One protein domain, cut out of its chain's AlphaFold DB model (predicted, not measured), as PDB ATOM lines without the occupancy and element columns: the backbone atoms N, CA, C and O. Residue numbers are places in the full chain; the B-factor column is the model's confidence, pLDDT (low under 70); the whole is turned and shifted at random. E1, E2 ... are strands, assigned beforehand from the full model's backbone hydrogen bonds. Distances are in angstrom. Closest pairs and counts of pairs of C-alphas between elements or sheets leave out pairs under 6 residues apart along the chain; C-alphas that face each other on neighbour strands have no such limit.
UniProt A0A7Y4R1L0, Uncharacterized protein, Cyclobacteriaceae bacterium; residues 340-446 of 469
ATOM      1  N   PRO A 340     109.169 185.757  52.100       92.00
ATOM      2  CA  PRO A 340     108.332 184.811  52.816       92.00
ATOM      3  C   PRO A 340     108.876 184.615  54.232       92.00
ATOM      4  O   PRO A 340     110.082 184.712  54.478       92.00
ATOM      5  N   PHE A 341     107.994 184.348  55.184       89.44
ATOM      6  CA  PHE A 341     108.404 184.076  56.550       89.44
ATOM      7  C   PHE A 341     107.490 183.094  57.261       89.44
ATOM      8  O   PHE A 341     106.279 183.094  57.050       89.44
ATOM      9  N   LEU A 342     108.098 182.352  58.182       91.94
ATOM     10  CA  LEU A 342     107.428 181.565  59.202       91.94
ATOM     11  C   LEU A 342     107.679 182.227  60.560       91.94
ATOM     12  O   LEU A 342     108.816 182.578  60.876       91.94
ATOM     13  N   THR A 343     106.629 182.448  61.341       91.38
ATOM     14  CA  THR A 343     106.746 182.976  62.711       91.38
ATOM     15  C   THR A 343     105.766 182.289  63.641       91.38
ATOM     16  O   THR A 343     104.709 181.848  63.200       91.38
ATOM     17  N   PHE A 344     106.100 182.244  64.924       93.56
ATOM     18  CA  PHE A 344     105.208 181.768  65.969       93.56
ATOM     19  C   PHE A 344     104.827 182.949  66.852       93.56
ATOM     20  O   PHE A 344     105.681 183.774  67.177       93.56
ATOM     21  N   SER A 345     103.552 183.063  67.200       94.50
ATOM     22  CA  SER A 345     103.068 184.097  68.115       94.50
ATOM     23  C   SER A 345     102.087 183.509  69.110       94.50
ATOM     24  O   SER A 345     101.424 182.523  68.811       94.50
ATOM     25  N   SER A 346     101.958 184.139  70.267       96.19
ATOM     26  CA  SER A 346     100.908 183.852  71.237       96.19
ATOM     27  C   SER A 346     100.163 185.134  71.586       96.19
ATOM     28  O   SER A 346     100.683 186.233  71.394       96.19
ATOM     29  N   GLY A 347      98.924 185.006  72.042       95.38
ATOM     30  CA  GLY A 347      98.101 186.166  72.359       95.38
ATOM     31  C   GLY A 347      96.689 185.807  72.786       95.38
ATOM     32  O   GLY A 347      96.326 184.633  72.882       95.38
ATOM     33  N   LEU A 348      95.892 186.838  73.040       97.12
ATOM     34  CA  LEU A 348      94.476 186.689  73.339       97.12
ATOM     35  C   LEU A 348      93.682 186.501  72.046       97.12
ATOM     36  O   LEU A 348      93.980 187.135  71.034       97.12
ATOM     37  N   PHE A 349      92.654 185.662  72.093       96.44
ATOM     38  CA  PHE A 349      91.645 185.586  71.046       96.44
ATOM     39  C   PHE A 349      90.267 185.905  71.618       96.44
ATOM     40  O   PHE A 349      89.992 185.668  72.794       96.44
ATOM     41  N   TYR A 350      89.403 186.416  70.750       95.38
ATOM     42  CA  TYR A 350      87.998 186.669  71.023       95.38
ATOM     43  C   TYR A 350      87.180 186.118  69.858       95.38
ATOM     44  O   TYR A 350      87.503 186.369  68.697       95.38
ATOM     45  N   SER A 351      86.145 185.343  70.164       91.25
ATOM     46  CA  SER A 351      85.256 184.735  69.181       91.25
ATOM     47  C   SER A 351      83.816 185.130  69.473       91.25
ATOM     48  O   SER A 351      83.236 184.728  70.482       91.25
ATOM     49  N   TYR A 352      83.243 185.914  68.562       86.31
ATOM     50  CA  TYR A 352      81.824 186.256  68.541       86.31
ATOM     51  C   TYR A 352      81.103 185.318  67.569       86.31
ATOM     52  O   TYR A 352      80.704 185.707  66.474       86.31
ATOM     53  N   ILE A 353      81.009 184.041  67.930       73.19
ATOM     54  CA  ILE A 353      80.118 183.105  67.246       73.19
ATOM     55  C   ILE A 353      78.960 182.861  68.209       73.19
ATOM     56  O   ILE A 353      79.191 182.226  69.240       73.19
ATOM     57  N   PRO A 354      77.739 183.340  67.906       68.81
ATOM     58  CA  PRO A 354      76.566 182.988  68.687       68.81
ATOM     59  C   PRO A 354      76.407 181.470  68.611       68.81
ATOM     60  O   PRO A 354      76.042 180.920  67.570       68.81
ATOM     61  N   GLN A 355      76.763 180.775  69.687       67.56
ATOM     62  CA  GLN A 355      76.542 179.342  69.784       67.56
ATOM     63  C   GLN A 355      75.273 179.123  70.584       67.56
ATOM     64  O   GLN A 355      75.250 179.266  71.808       67.56
ATOM     65  N   ASP A 356      74.219 178.754  69.869       72.44
ATOM     66  CA  ASP A 356      73.033 178.207  70.496       72.44
ATOM     67  C   ASP A 356      73.404 176.856  71.100       72.44
ATOM     68  O   ASP A 356      73.867 175.934  70.426       72.44
ATOM     69  N   SER A 357      73.258 176.766  72.415       69.00
ATOM     70  CA  SER A 357      73.319 175.493  73.108       69.00
ATOM     71  C   SER A 357      71.978 174.794  72.945       69.00
ATOM     72  O   SER A 357      70.915 175.406  73.075       69.00
ATOM     73  N   TYR A 358      72.045 173.509  72.626       66.62
ATOM     74  CA  TYR A 358      70.880 172.660  72.474       66.62
ATOM     75  C   TYR A 358      70.905 171.587  73.555       66.62
ATOM     76  O   TYR A 358      71.961 171.039  73.873       66.62
ATOM     77  N   GLY A 359      69.734 171.306  74.112       71.75
ATOM     78  CA  GLY A 359      69.454 170.211  75.030       71.75
ATOM     79  C   GLY A 359      68.372 169.311  74.454       71.75
ATOM     80  O   GLY A 359      67.588 169.732  73.605       71.75
ATOM     81  N   THR A 360      68.292 168.072  74.920       73.00
ATOM     82  CA  THR A 360      67.139 167.212  74.647       73.00
ATOM     83  C   THR A 360      66.084 167.435  75.725       73.00
ATOM     84  O   THR A 360      66.363 167.312  76.914       73.00
ATOM     85  N   LYS A 361      64.855 167.757  75.319       78.38
ATOM     86  CA  LYS A 361      63.681 167.794  76.193       78.38
ATOM     87  C   LYS A 361      62.737 166.672  75.790       78.38
ATOM     88  O   LYS A 361      62.391 166.533  74.617       78.38
ATOM     89  N   GLN A 362      62.330 165.871  76.763       78.31
ATOM     90  CA  GLN A 362      61.331 164.831  76.563       78.31
ATOM     91  C   GLN A 362      59.969 165.495  76.324       78.31
ATOM     92  O   GLN A 362      59.544 166.352  77.101       78.31
ATOM     93  N   MET A 363      59.320 165.159  75.211       78.81
ATOM     94  CA  MET A 363      58.021 165.712  74.845       78.81
ATOM     95  C   MET A 363      56.917 164.813  75.404       78.81
ATOM     96  O   MET A 363      56.922 163.617  75.110       78.81
ATOM     97  N   PRO A 364      55.962 165.354  76.180       72.06
ATOM     98  CA  PRO A 364      54.872 164.552  76.718       72.06
ATOM     99  C   PRO A 364      53.997 164.018  75.579       72.06
ATOM    100  O   PRO A 364      53.574 164.769  74.698       72.06
ATOM    101  N   PHE A 365      53.682 162.724  75.611       73.06
ATOM    102  CA  PHE A 365      52.686 162.128  74.724       73.06
ATOM    103  C   PHE A 365      51.372 162.014  75.497       73.06
ATOM    104  O   PHE A 365      51.298 161.316  76.503       73.06
ATOM    105  N   LYS A 366      50.334 162.746  75.064       79.19
ATOM    106  CA  LYS A 366      49.044 162.859  75.783       79.19
ATOM    107  C   LYS A 366      49.181 163.337  77.243       79.19
ATOM    108  O   LYS A 366      48.457 162.881  78.117       79.19
ATOM    109  N   GLY A 367      50.118 164.249  77.507       74.00
ATOM    110  CA  GLY A 367      50.320 164.833  78.839       74.00
ATOM    111  C   GLY A 367      51.136 163.977  79.812       74.00
ATOM    112  O   GLY A 367      51.420 164.444  80.909       74.00
ATOM    113  N   ILE A 368      51.566 162.774  79.414       73.62
ATOM    114  CA  ILE A 368      52.395 161.884  80.235       73.62
ATOM    115  C   ILE A 368      53.802 161.816  79.634       73.62
ATOM    116  O   ILE A 368      53.972 161.661  78.422       73.62
ATOM    117  N   VAL A 369      54.813 161.947  80.490       71.75
ATOM    118  CA  VAL A 369      56.221 161.727  80.148       71.75
ATOM    119  C   VAL A 369      56.565 160.287  80.540       71.75
ATOM    120  O   VAL A 369      56.755 159.996  81.713       71.75
ATOM    121  N   SER A 370      56.568 159.371  79.572       74.88
ATOM    122  CA  SER A 370      56.975 157.962  79.733       74.88
ATOM    123  C   SER A 370      58.352 157.691  79.120       74.88
ATOM    124  O   SER A 370      58.787 158.438  78.241       74.88
ATOM    125  N   ASP A 371      58.993 156.572  79.460       72.50
ATOM    126  CA  ASP A 371      60.281 156.137  78.878       72.50
ATOM    127  C   ASP A 371      60.264 155.986  77.344       72.50
ATOM    128  O   ASP A 371      61.301 156.012  76.688       72.50
ATOM    129  N   THR A 372      59.074 155.887  76.745       72.31
ATOM    130  CA  THR A 372      58.848 155.822  75.291       72.31
ATOM    131  C   THR A 372      58.610 157.186  74.630       72.31
ATOM    132  O   THR A 372      58.343 157.262  73.427       72.31
ATOM    133  N   SER A 373      58.680 158.277  75.394       75.62
ATOM    134  CA  SER A 373      58.415 159.629  74.899       75.62
ATOM    135  C   SER A 373      59.460 160.080  73.882       75.62
ATOM    136  O   SER A 373      60.654 159.815  74.013       75.62
ATOM    137  N   ARG A 374      59.015 160.831  72.870       78.75
ATOM    138  CA  ARG A 374      59.916 161.397  71.861       78.75
ATOM    139  C   ARG A 374      60.755 162.513  72.479       78.75
ATOM    140  O   ARG A 374      60.238 163.349  73.217       78.75
ATOM    141  N   PHE A 375      62.030 162.570  72.123       79.12
ATOM    142  CA  PHE A 375      62.897 163.686  72.486       79.12
ATOM    143  C   PHE A 375      62.836 164.764  71.408       79.12
ATOM    144  O   PHE A 375      62.868 164.471  70.214       79.12
ATOM    145  N   SER A 376      62.758 166.019  71.835       79.69
ATOM    146  CA  SER A 376      62.924 167.176  70.966       79.69
ATOM    147  C   SER A 376      64.178 167.930  71.370       79.69
ATOM    148  O   SER A 376      64.489 168.068  72.554       79.69
ATOM    149  N   ILE A 377      64.909 168.407  70.373       75.19
ATOM    150  CA  ILE A 377      66.063 169.266  70.579       75.19
ATOM    151  C   ILE A 377      65.526 170.673  70.853       75.19
ATOM    152  O   ILE A 377      64.938 171.296  69.972       75.19
ATOM    153  N   VAL A 378      65.710 171.169  72.073       78.94
ATOM    154  CA  VAL A 378      65.331 172.529  72.471       78.94
ATOM    155  C   VAL A 378      66.579 173.375  72.669       78.94
ATOM    156  O   VAL A 378      67.587 172.902  73.191       78.94
ATOM    157  N   LYS A 379      66.523 174.642  72.260       74.88
ATOM    158  CA  LYS A 379      67.572 175.615  72.570       74.88
ATOM    159  C   LYS A 379      67.575 175.854  74.084       74.88
ATOM    160  O   LYS A 379      66.584 176.331  74.626       74.88
ATOM    161  N   THR A 380      68.658 175.490  74.764       68.62
ATOM    162  CA  THR A 380      68.809 175.613  76.224       68.62
ATOM    163  C   THR A 380      69.465 176.922  76.653       68.62
ATOM    164  O   THR A 380      69.414 177.270  77.827       68.62
ATOM    165  N   GLY A 381      70.040 177.671  75.714       69.06
ATOM    166  CA  GLY A 381      70.636 178.981  75.966       69.06
ATOM    167  C   GLY A 381      71.469 179.464  74.784       69.06
ATOM    168  O   GLY A 381      71.798 178.679  73.892       69.06
ATOM    169  N   SER A 382      71.820 180.744  74.779       70.75
ATOM    170  CA  SER A 382      72.828 181.321  73.886       70.75
ATOM    171  C   SER A 382      74.130 181.500  74.655       70.75
ATOM    172  O   SER A 382      74.110 181.979  75.787       70.75
ATOM    173  N   ARG A 383      75.259 181.112  74.063       67.62
ATOM    174  CA  ARG A 383      76.571 181.446  74.620       67.62
ATOM    175  C   ARG A 383      76.979 182.856  74.226       67.62
ATOM    176  O   ARG A 383      76.895 183.216  73.050       67.62
ATOM    177  N   ASP A 384      77.481 183.583  75.214       76.75
ATOM    178  CA  ASP A 384      78.197 184.832  75.003       76.75
ATOM    179  C   ASP A 384      79.523 184.583  74.282       76.75
ATOM    180  O   ASP A 384      80.012 183.452  74.147       76.75
ATOM    181  N   ALA A 385      80.105 185.672  73.799       86.31
ATOM    182  CA  ALA A 385      81.379 185.642  73.119       86.31
ATOM    183  C   ALA A 385      82.468 184.997  73.984       86.31
ATOM    184  O   ALA A 385      82.583 185.251  75.182       86.31
ATOM    185  N   THR A 386      83.287 184.156  73.361       89.75
ATOM    186  CA  THR A 386      84.327 183.407  74.064       89.75
ATOM    187  C   THR A 386      85.671 184.107  73.915       89.75
ATOM    188  O   THR A 386      86.099 184.391  72.796       89.75
ATOM    189  N   ALA A 387      86.362 184.340  75.029       95.00
ATOM    190  CA  ALA A 387      87.739 184.828  75.049       95.00
ATOM    191  C   ALA A 387      88.704 183.724  75.497       95.00
ATOM    192  O   ALA A 387      88.315 182.781  76.191       95.00
ATOM    193  N   GLY A 388      89.973 183.821  75.109       96.25
ATOM    194  CA  GLY A 388      90.974 182.841  75.509       96.25
ATOM    195  C   GLY A 388      92.401 183.209  75.141       96.25
ATOM    196  O   GLY A 388      92.660 184.261  74.564       96.25
ATOM    197  N   PHE A 389      93.327 182.308  75.453       97.81
ATOM    198  CA  PHE A 389      94.724 182.390  75.035       97.81
ATOM    199  C   PHE A 389      94.955 181.511  73.812       97.81
ATOM    200  O   PHE A 389      94.329 180.467  73.656       97.81
ATOM    201  N   SER A 390      95.859 181.918  72.936       97.31
ATOM    202  CA  SER A 390      96.141 181.236  71.678       97.31
ATOM    203  C   SER A 390      97.623 181.256  71.350       97.31
ATOM    204  O   SER A 390      98.357 182.147  71.775       97.31
ATOM    205  N   ALA A 391      98.039 180.268  70.569       97.50
ATOM    206  CA  ALA A 391      99.329 180.185  69.915       97.50
ATOM    207  C   ALA A 391      99.108 179.913  68.422       97.50
ATOM    208  O   ALA A 391      98.317 179.045  68.052       97.50
ATOM    209  N   PHE A 392      99.811 180.647  67.567       96.94
ATOM    210  CA  PHE A 392      99.686 180.604  66.117       96.94
ATOM    211  C   PHE A 392     101.028 180.313  65.452       96.94
ATOM    212  O   PHE A 392     102.049 180.902  65.806       96.94
ATOM    213  N   ALA A 393     100.994 179.463  64.431       97.00
ATOM    214  CA  ALA A 393     101.988 179.379  63.379       97.00
ATOM    215  C   ALA A 393     101.523 180.241  62.197       97.00
ATOM    216  O   ALA A 393     100.418 180.088  61.675       97.00
ATOM    217  N   ASN A 394     102.384 181.158  61.785       95.69
ATOM    218  CA  ASN A 394     102.082 182.227  60.848       95.69
ATOM    219  C   ASN A 394     102.969 182.093  59.611       95.69
ATOM    220  O   ASN A 394     104.193 182.198  59.733       95.69
ATOM    221  N   LEU A 395     102.364 181.917  58.438       96.06
ATOM    222  CA  LEU A 395     103.049 181.906  57.148       96.06
ATOM    223  C   LEU A 395     102.631 183.143  56.354       96.06
ATOM    224  O   LEU A 395     101.456 183.316  56.037       96.06
ATOM    225  N   GLY A 396     103.576 184.016  56.020       94.88
ATOM    226  CA  GLY A 396     103.242 185.272  55.357       94.88
ATOM    227  C   GLY A 396     104.345 185.846  54.493       94.88
ATOM    228  O   GLY A 396     105.432 185.286  54.368       94.88
ATOM    229  N   MET A 397     104.042 186.995  53.899       94.50
ATOM    230  CA  MET A 397     104.959 187.784  53.087       94.50
ATOM    231  C   MET A 397     105.011 189.224  53.599       94.50
ATOM    232  O   MET A 397     104.002 189.824  53.974       94.50
ATOM    233  N   LYS A 398     106.216 189.792  53.628       90.94
ATOM    234  CA  LYS A 398     106.461 191.172  54.067       90.94
ATOM    235  C   LYS A 398     106.344 192.127  52.874       90.94
ATOM    236  O   LYS A 398     107.107 191.994  51.931       90.94
ATOM    237  N   PHE A 399     105.432 193.098  52.880       90.56
ATOM    238  CA  PHE A 399     105.247 194.031  51.750       90.56
ATOM    239  C   PHE A 399     106.026 195.339  51.908       90.56
ATOM    240  O   PHE A 399     106.366 196.002  50.925       90.56
ATOM    241  N   THR A 400     106.312 195.728  53.149       88.69
ATOM    242  CA  THR A 400     107.113 196.912  53.484       88.69
ATOM    243  C   THR A 400     108.083 196.580  54.612       88.69
ATOM    244  O   THR A 400     107.984 195.516  55.210       88.69
ATOM    245  N   GLY A 401     108.985 197.501  54.966       82.44
ATOM    246  CA  GLY A 401     109.852 197.341  56.139       82.44
ATOM    247  C   GLY A 401     109.093 197.030  57.439       82.44
ATOM    248  O   GLY A 401     109.621 196.322  58.276       82.44
ATOM    249  N   ASN A 402     107.833 197.441  57.585       89.62
ATOM    250  CA  ASN A 402     107.100 197.281  58.846       89.62
ATOM    251  C   ASN A 402     105.747 196.583  58.706       89.62
ATOM    252  O   ASN A 402     105.059 196.454  59.707       89.62
ATOM    253  N   PHE A 403     105.341 196.178  57.502       92.94
ATOM    254  CA  PHE A 403     104.018 195.607  57.252       92.94
ATOM    255  C   PHE A 403     104.106 194.342  56.399       92.94
ATOM    256  O   PHE A 403     104.819 194.309  55.389       92.94
ATOM    257  N   GLY A 404     103.335 193.328  56.772       94.31
ATOM    258  CA  GLY A 404     103.134 192.109  55.994       94.31
ATOM    259  C   GLY A 404     101.720 191.569  56.147       94.31
ATOM    260  O   GLY A 404     100.975 192.009  57.021       94.31
ATOM    261  N   ALA A 405     101.376 190.580  55.329       96.69
ATOM    262  CA  ALA A 405     100.166 189.785  55.514       96.69
ATOM    263  C   ALA A 405     100.419 188.310  55.188       96.69
ATOM    264  O   ALA A 405     101.447 187.953  54.608       96.69
ATOM    265  N   GLY A 406      99.501 187.444  55.600       96.56
ATOM    266  CA  GLY A 406      99.659 186.005  55.469       96.56
ATOM    267  C   GLY A 406      98.504 185.228  56.070       96.56
ATOM    268  O   GLY A 406      97.464 185.788  56.406       96.56
ATOM    269  N   VAL A 407      98.723 183.931  56.216       97.75
ATOM    270  CA  VAL A 407      97.794 182.980  56.816       97.75
ATOM    271  C   VAL A 407      98.323 182.524  58.168       97.75
ATOM    272  O   VAL A 407      99.535 182.407  58.371       97.75
ATOM    273  N   SER A 408      97.408 182.246  59.084       97.50
ATOM    274  CA  SER A 408      97.725 181.786  60.430       97.50
ATOM    275  C   SER A 408      96.882 180.588  60.791       97.50
ATOM    276  O   SER A 408      95.678 180.567  60.539       97.50
ATOM    277  N   LEU A 409      97.524 179.606  61.409       97.75
ATOM    278  CA  LEU A 409      96.900 178.415  61.964       97.75
ATOM    279  C   LEU A 409      97.336 178.298  63.415       97.75
ATOM    280  O   LEU A 409      98.516 178.454  63.719       97.75
ATOM    281  N   GLY A 410      96.401 178.048  64.318       97.00
ATOM    282  CA  GLY A 410      96.680 178.089  65.740       97.00
ATOM    283  C   GLY A 410      95.795 177.186  66.567       97.00
ATOM    284  O   GLY A 410      94.780 176.653  66.113       97.00
ATOM    285  N   VAL A 411      96.211 177.039  67.813       97.56
ATOM    286  CA  VAL A 411      95.462 176.374  68.872       97.56
ATOM    287  C   VAL A 411      95.334 177.327  70.050       97.56
ATOM    288  O   VAL A 411      96.183 178.192  70.253       97.56
ATOM    289  N   GLY A 412      94.274 177.193  70.826       97.12
ATOM    290  CA  GLY A 412      94.035 178.031  71.989       97.12
ATOM    291  C   GLY A 412      93.283 177.314  73.090       97.12
ATOM    292  O   GLY A 412      92.887 176.160  72.940       97.12
ATOM    293  N   VAL A 413      93.100 178.015  74.201       97.12
ATOM    294  CA  VAL A 413      92.336 177.572  75.364       97.12
ATOM    295  C   VAL A 413      91.430 178.713  75.815       97.12
ATOM    296  O   VAL A 413      91.884 179.850  75.951       97.12
ATOM    297  N   THR A 414      90.147 178.425  76.015       94.88
ATOM    298  CA  THR A 414      89.143 179.411  76.449       94.88
ATOM    299  C   THR A 414      89.289 179.763  77.933       94.88
ATOM    300  O   THR A 414      89.610 178.896  78.746       94.88
ATOM    301  N   ILE A 415      88.982 181.008  78.295       94.00
ATOM    302  CA  ILE A 415      88.835 181.464  79.684       94.00
ATOM    303  C   ILE A 415      87.359 181.269  80.070       94.00
ATOM    304  O   ILE A 415      86.529 182.154  79.900       94.00
ATOM    305  N   GLU A 416      87.027 180.056  80.511       87.88
ATOM    306  CA  GLU A 416      85.716 179.644  81.043       87.88
ATOM    307  C   GLU A 416      85.967 178.764  82.286       87.88
ATOM    308  O   GLU A 416      87.059 178.206  82.412       87.88
ATOM    309  N   ASP A 417      84.956 178.539  83.139       87.69
ATOM    310  CA  ASP A 417      85.053 177.631  84.307       87.69
ATOM    311  C   ASP A 417      85.592 176.239  83.944       87.69
ATOM    312  O   ASP A 417      86.296 175.593  84.715       87.69
ATOM    313  N   THR A 418      85.258 175.772  82.737       88.44
ATOM    314  CA  THR A 418      85.844 174.570  82.140       88.44
ATOM    315  C   THR A 418      86.587 174.967  80.864       88.44
ATOM    316  O   THR A 418      85.935 175.102  79.821       88.44
ATOM    317  N   PRO A 419      87.915 175.151  80.912       91.38
ATOM    318  CA  PRO A 419      88.703 175.524  79.744       91.38
ATOM    319  C   PRO A 419      88.545 174.515  78.604       91.38
ATOM    320  O   PRO A 419      88.548 173.301  78.819       91.38
ATOM    321  N   LYS A 420      88.412 175.013  77.375       90.56
ATOM    322  CA  LYS A 420      88.229 174.190  76.175       90.56
ATOM    323  C   LYS A 420      89.329 174.456  75.163       90.56
ATOM    324  O   LYS A 420      89.704 175.617  74.995       90.56
ATOM    325  N   PRO A 421      89.796 173.431  74.430       95.25
ATOM    326  CA  PRO A 421      90.696 173.654  73.314       95.25
ATOM    327  C   PRO A 421      89.960 174.394  72.189       95.25
ATOM    328  O   PRO A 421      88.823 174.070  71.861       95.25
ATOM    329  N   ALA A 422      90.619 175.362  71.569       94.75
ATOM    330  CA  ALA A 422      90.152 176.082  70.394       94.75
ATOM    331  C   ALA A 422      91.106 175.813  69.227       94.75
ATOM    332  O   ALA A 422      92.320 175.799  69.414       94.75
ATOM    333  N   TYR A 423      90.575 175.633  68.022       96.75
ATOM    334  CA  TYR A 423      91.360 175.573  66.788       96.75
ATOM    335  C   TYR A 423      91.073 176.826  65.975       96.75
ATOM    336  O   TYR A 423      89.913 177.141  65.711       96.75
ATOM    337  N   LEU A 424      92.118 177.554  65.604       96.44
ATOM    338  CA  LEU A 424      92.017 178.887  65.024       96.44
ATOM    339  C   LEU A 424      92.673 178.886  63.642       96.44
ATOM    340  O   LEU A 424      93.761 178.338  63.469       96.44
ATOM    341  N   ALA A 425      92.026 179.495  62.654       97.69
ATOM    342  CA  ALA A 425      92.576 179.644  61.311       97.69
ATOM    343  C   ALA A 425      92.124 180.971  60.706       97.69
ATOM    344  O   ALA A 425      90.944 181.302  60.776       97.69
ATOM    345  N   GLY A 426      93.030 181.732  60.095       97.31
ATOM    346  CA  GLY A 426      92.673 183.053  59.593       97.31
ATOM    347  C   GLY A 426      93.721 183.729  58.729       97.31
ATOM    348  O   GLY A 426      94.794 183.187  58.459       97.31
ATOM    349  N   LEU A 427      93.377 184.941  58.307       97.81
ATOM    350  CA  LEU A 427      94.287 185.878  57.671       97.81
ATOM    351  C   LEU A 427      94.890 186.774  58.742       97.81
ATOM    352  O   LEU A 427      94.179 187.281  59.610       97.81
ATOM    353  N   SER A 428      96.193 186.989  58.648       96.56
ATOM    354  CA  SER A 428      96.928 187.819  59.588       96.56
ATOM    355  C   SER A 428      97.627 188.957  58.900       96.56
ATOM    356  O   SER A 428      98.216 188.803  57.827       96.56
ATOM    357  N   THR A 429      97.605 190.092  59.572       96.56
ATOM    358  CA  THR A 429      98.386 191.274  59.252       96.56
ATOM    359  C   THR A 429      99.434 191.468  60.341       96.56
ATOM    360  O   THR A 429      99.192 191.228  61.526       96.56
ATOM    361  N   TYR A 430     100.641 191.834  59.918       93.38
ATOM    362  CA  TYR A 430     101.826 191.881  60.772       93.38
ATOM    363  C   TYR A 430     102.383 193.296  60.761       93.38
ATOM    364  O   TYR A 430     102.602 193.851  59.680       93.38
ATOM    365  N   TRP A 431     102.671 193.842  61.941       93.56
ATOM    366  CA  TRP A 431     103.270 195.159  62.114       93.56
ATOM    367  C   TRP A 431     104.577 195.107  62.909       93.56
ATOM    368  O   TRP A 431     104.747 194.349  63.868       93.56
ATOM    369  N   GLY A 432     105.508 195.966  62.500       87.06
ATOM    370  CA  GLY A 432     106.834 196.114  63.091       87.06
ATOM    371  C   GLY A 432     107.911 195.331  62.343       87.06
ATOM    372  O   GLY A 432     107.650 194.337  61.664       87.06
ATOM    373  N   ASP A 433     109.159 195.775  62.485       78.56
ATOM    374  CA  ASP A 433     110.283 195.256  61.694       78.56
ATOM    375  C   ASP A 433     110.567 193.766  61.992       78.56
ATOM    376  O   ASP A 433     110.950 192.991  61.105       78.56
ATOM    377  N   ARG A 434     110.276 193.357  63.237       77.75
ATOM    378  CA  ARG A 434     110.336 191.979  63.754       77.75
ATOM    379  C   ARG A 434     108.963 191.312  63.922       77.75
ATOM    380  O   ARG A 434     108.910 190.231  64.494       77.75
ATOM    381  N   LYS A 435     107.882 191.922  63.414       79.38
ATOM    382  CA  LYS A 435     106.489 191.439  63.561       79.38
ATOM    383  C   LYS A 435     106.086 191.299  65.032       79.38
ATOM    384  O   LYS A 435     105.693 190.235  65.498       79.38
ATOM    385  N   GLN A 436     106.270 192.383  65.776       83.44
ATOM    386  CA  GLN A 436     105.959 192.423  67.206       83.44
ATOM    387  C   GLN A 436     104.447 192.370  67.451       83.44
ATOM    388  O   GLN A 436     104.021 191.899  68.498       83.44
ATOM    389  N   LEU A 437     103.653 192.846  66.487       92.00
ATOM    390  CA  LEU A 437     102.201 192.916  66.580       92.00
ATOM    391  C   LEU A 437     101.567 192.160  65.417       92.00
ATOM    392  O   LEU A 437     101.831 192.473  64.255       92.00
ATOM    393  N   ASN A 438     100.698 191.206  65.744       93.44
ATOM    394  CA  ASN A 438      99.965 190.400  64.778       93.44
ATOM    395  C   ASN A 438      98.475 190.504  65.086       93.44
ATOM    396  O   ASN A 438      98.069 190.292  66.227       93.44
ATOM    397  N   PHE A 439      97.673 190.798  64.068       95.94
ATOM    398  CA  PHE A 439      96.219 190.767  64.171       95.94
ATOM    399  C   PHE A 439      95.699 189.705  63.218       95.94
ATOM    400  O   PHE A 439      95.962 189.768  62.017       95.94
ATOM    401  N   THR A 440      94.981 188.728  63.764       96.44
ATOM    402  CA  THR A 440      94.451 187.588  63.018       96.44
ATOM    403  C   THR A 440      92.934 187.654  63.005       96.44
ATOM    404  O   THR A 440      92.305 187.709  64.058       96.44
ATOM    405  N   PHE A 441      92.348 187.599  61.813       97.12
ATOM    406  CA  PHE A 441      90.906 187.521  61.608       97.12
ATOM    407  C   PHE A 441      90.579 186.207  60.912       97.12
ATOM    408  O   PHE A 441      91.198 185.861  59.902       97.12
ATOM    409  N   GLY A 442      89.612 185.458  61.435       95.56
ATOM    410  CA  GLY A 442      89.274 184.176  60.842       95.56
ATOM    411  C   GLY A 442      88.254 183.371  61.620       95.56
ATOM    412  O   GLY A 442      87.399 183.907  62.319       95.56
ATOM    413  N   LEU A 443      88.345 182.060  61.443       94.19
ATOM    414  CA  LEU A 443      87.422 181.082  61.980       94.19
ATOM    415  C   LEU A 443      88.002 180.454  63.246       94.19
ATOM    416  O   LEU A 443      89.191 180.134  63.317       94.19
ATOM    417  N   SER A 444      87.128 180.224  64.221       93.62
ATOM    418  CA  SER A 444      87.429 179.452  65.423       93.62
ATOM    419  C   SER A 444      86.521 178.231  65.498       93.62
ATOM    420  O   SER A 444      85.300 178.369  65.447       93.62
ATOM    421  N   ALA A 445      87.100 177.050  65.686       91.31
ATOM    422  CA  ALA A 445      86.372 175.834  66.015       91.31
ATOM    423  C   ALA A 445      86.623 175.483  67.485       91.31
ATOM    424  O   ALA A 445      87.739 175.138  67.871       91.31
ATOM    425  N   ILE A 446      85.575 175.583  68.302       89.06
ATOM    426  CA  ILE A 446      85.597 175.264  69.734       89.06
ATOM    427  C   ILE A 446      84.597 174.121  69.947       89.06
ATOM    428  O   ILE A 446      83.447 174.255  69.517       89.06
TER     429      ILE A 446
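This is residues 340 to 446 of the 469 residues of an uncharacterized protein of Cyclobacteriaceae bacterium (UniProt A0A7Y4R1L0). Five long, bent antiparallel strands, E1, E4, E5, E6 and E7, make one strongly twisted sheet folded back on itself, so that E1 and E4 face E6 and E7 with E5 as the hinge. From one end of this body a long thin arm reaches away: the hairpin of E2 and E3, with the loop of residues 363 to 374 at its tip. The printed part has 107 residues, with no named helix and seven strands, E1 to E7 along the chain; the class is all strand. The large sheet has the order E1, E4, E5, E6, E7. The whole is extended, with a radius of gyration of the C-alphas of 20.9 A and spans of 73 by 23 by 17 A, the arm making much of the length.

In the large sheet, E1 is residues 340 to 351, 28.3 A long, with C-alpha 340 at (108.332, 184.811, 52.816). E4 is residues 386 to 398, 30.8 A, the longest strand by residues. E5 is residues 403 to 414, 29.2 A, and E6 residues 421 to 431, 27.3 A. E7 is residues 437 to 445, ending with C-alpha 445 at (86.372, 175.834, 66.015). In the arm, E2 is residues 355 to 362, with C-alpha 362 at (61.331, 164.831, 76.563), and E3 is residues 375 to 383.

The large sheet is a folded sheet, one sheet bent back into two leaves that face each other, with 50 pairs of C-alphas within 11 A between E1 E4 and E6 E7. E1 bends by 80 degrees at residue 348 and E4 by 75 degrees at residue 389. E1 and E4 are antiparallel at 159 degrees, with N 343 and O 394 2.9 A apart, within hydrogen-bond range. E4, E5, E6 and E7 form a meander, each strand the antiparallel neighbour of the one before. Also within hydrogen-bond range are N 391 and O 411 of the hairpin E4 and E5, 2.8 A, N 408 and O 426 of the hairpin E5 and E6, 2.8 A, and N 427 and O 441 of the hairpin E6 and E7, 2.9 A. The closest C-alphas of the edge strands E1 and E7 are those of Ser 351 and Ser 444, 6.8 A apart. E3 runs on into E4 across a break of 2 residues, at 72 degrees. In the hairpin E2 and E3, antiparallel at 150 degrees, N 359 and O 378 are 2.8 A apart, within hydrogen-bond range. E2 is apart from E4, E5, E6 and E7.

The two C-alphas farthest apart are those of Lys 366 and Gly 401, 72.6 A. The printed part has no cut. The link E2 to E3, 12 residues, is long. The mean pLDDT of the printed part is 87.3; residues 354 to 355, 357 to 358, 380 to 381 and 383 are under 70.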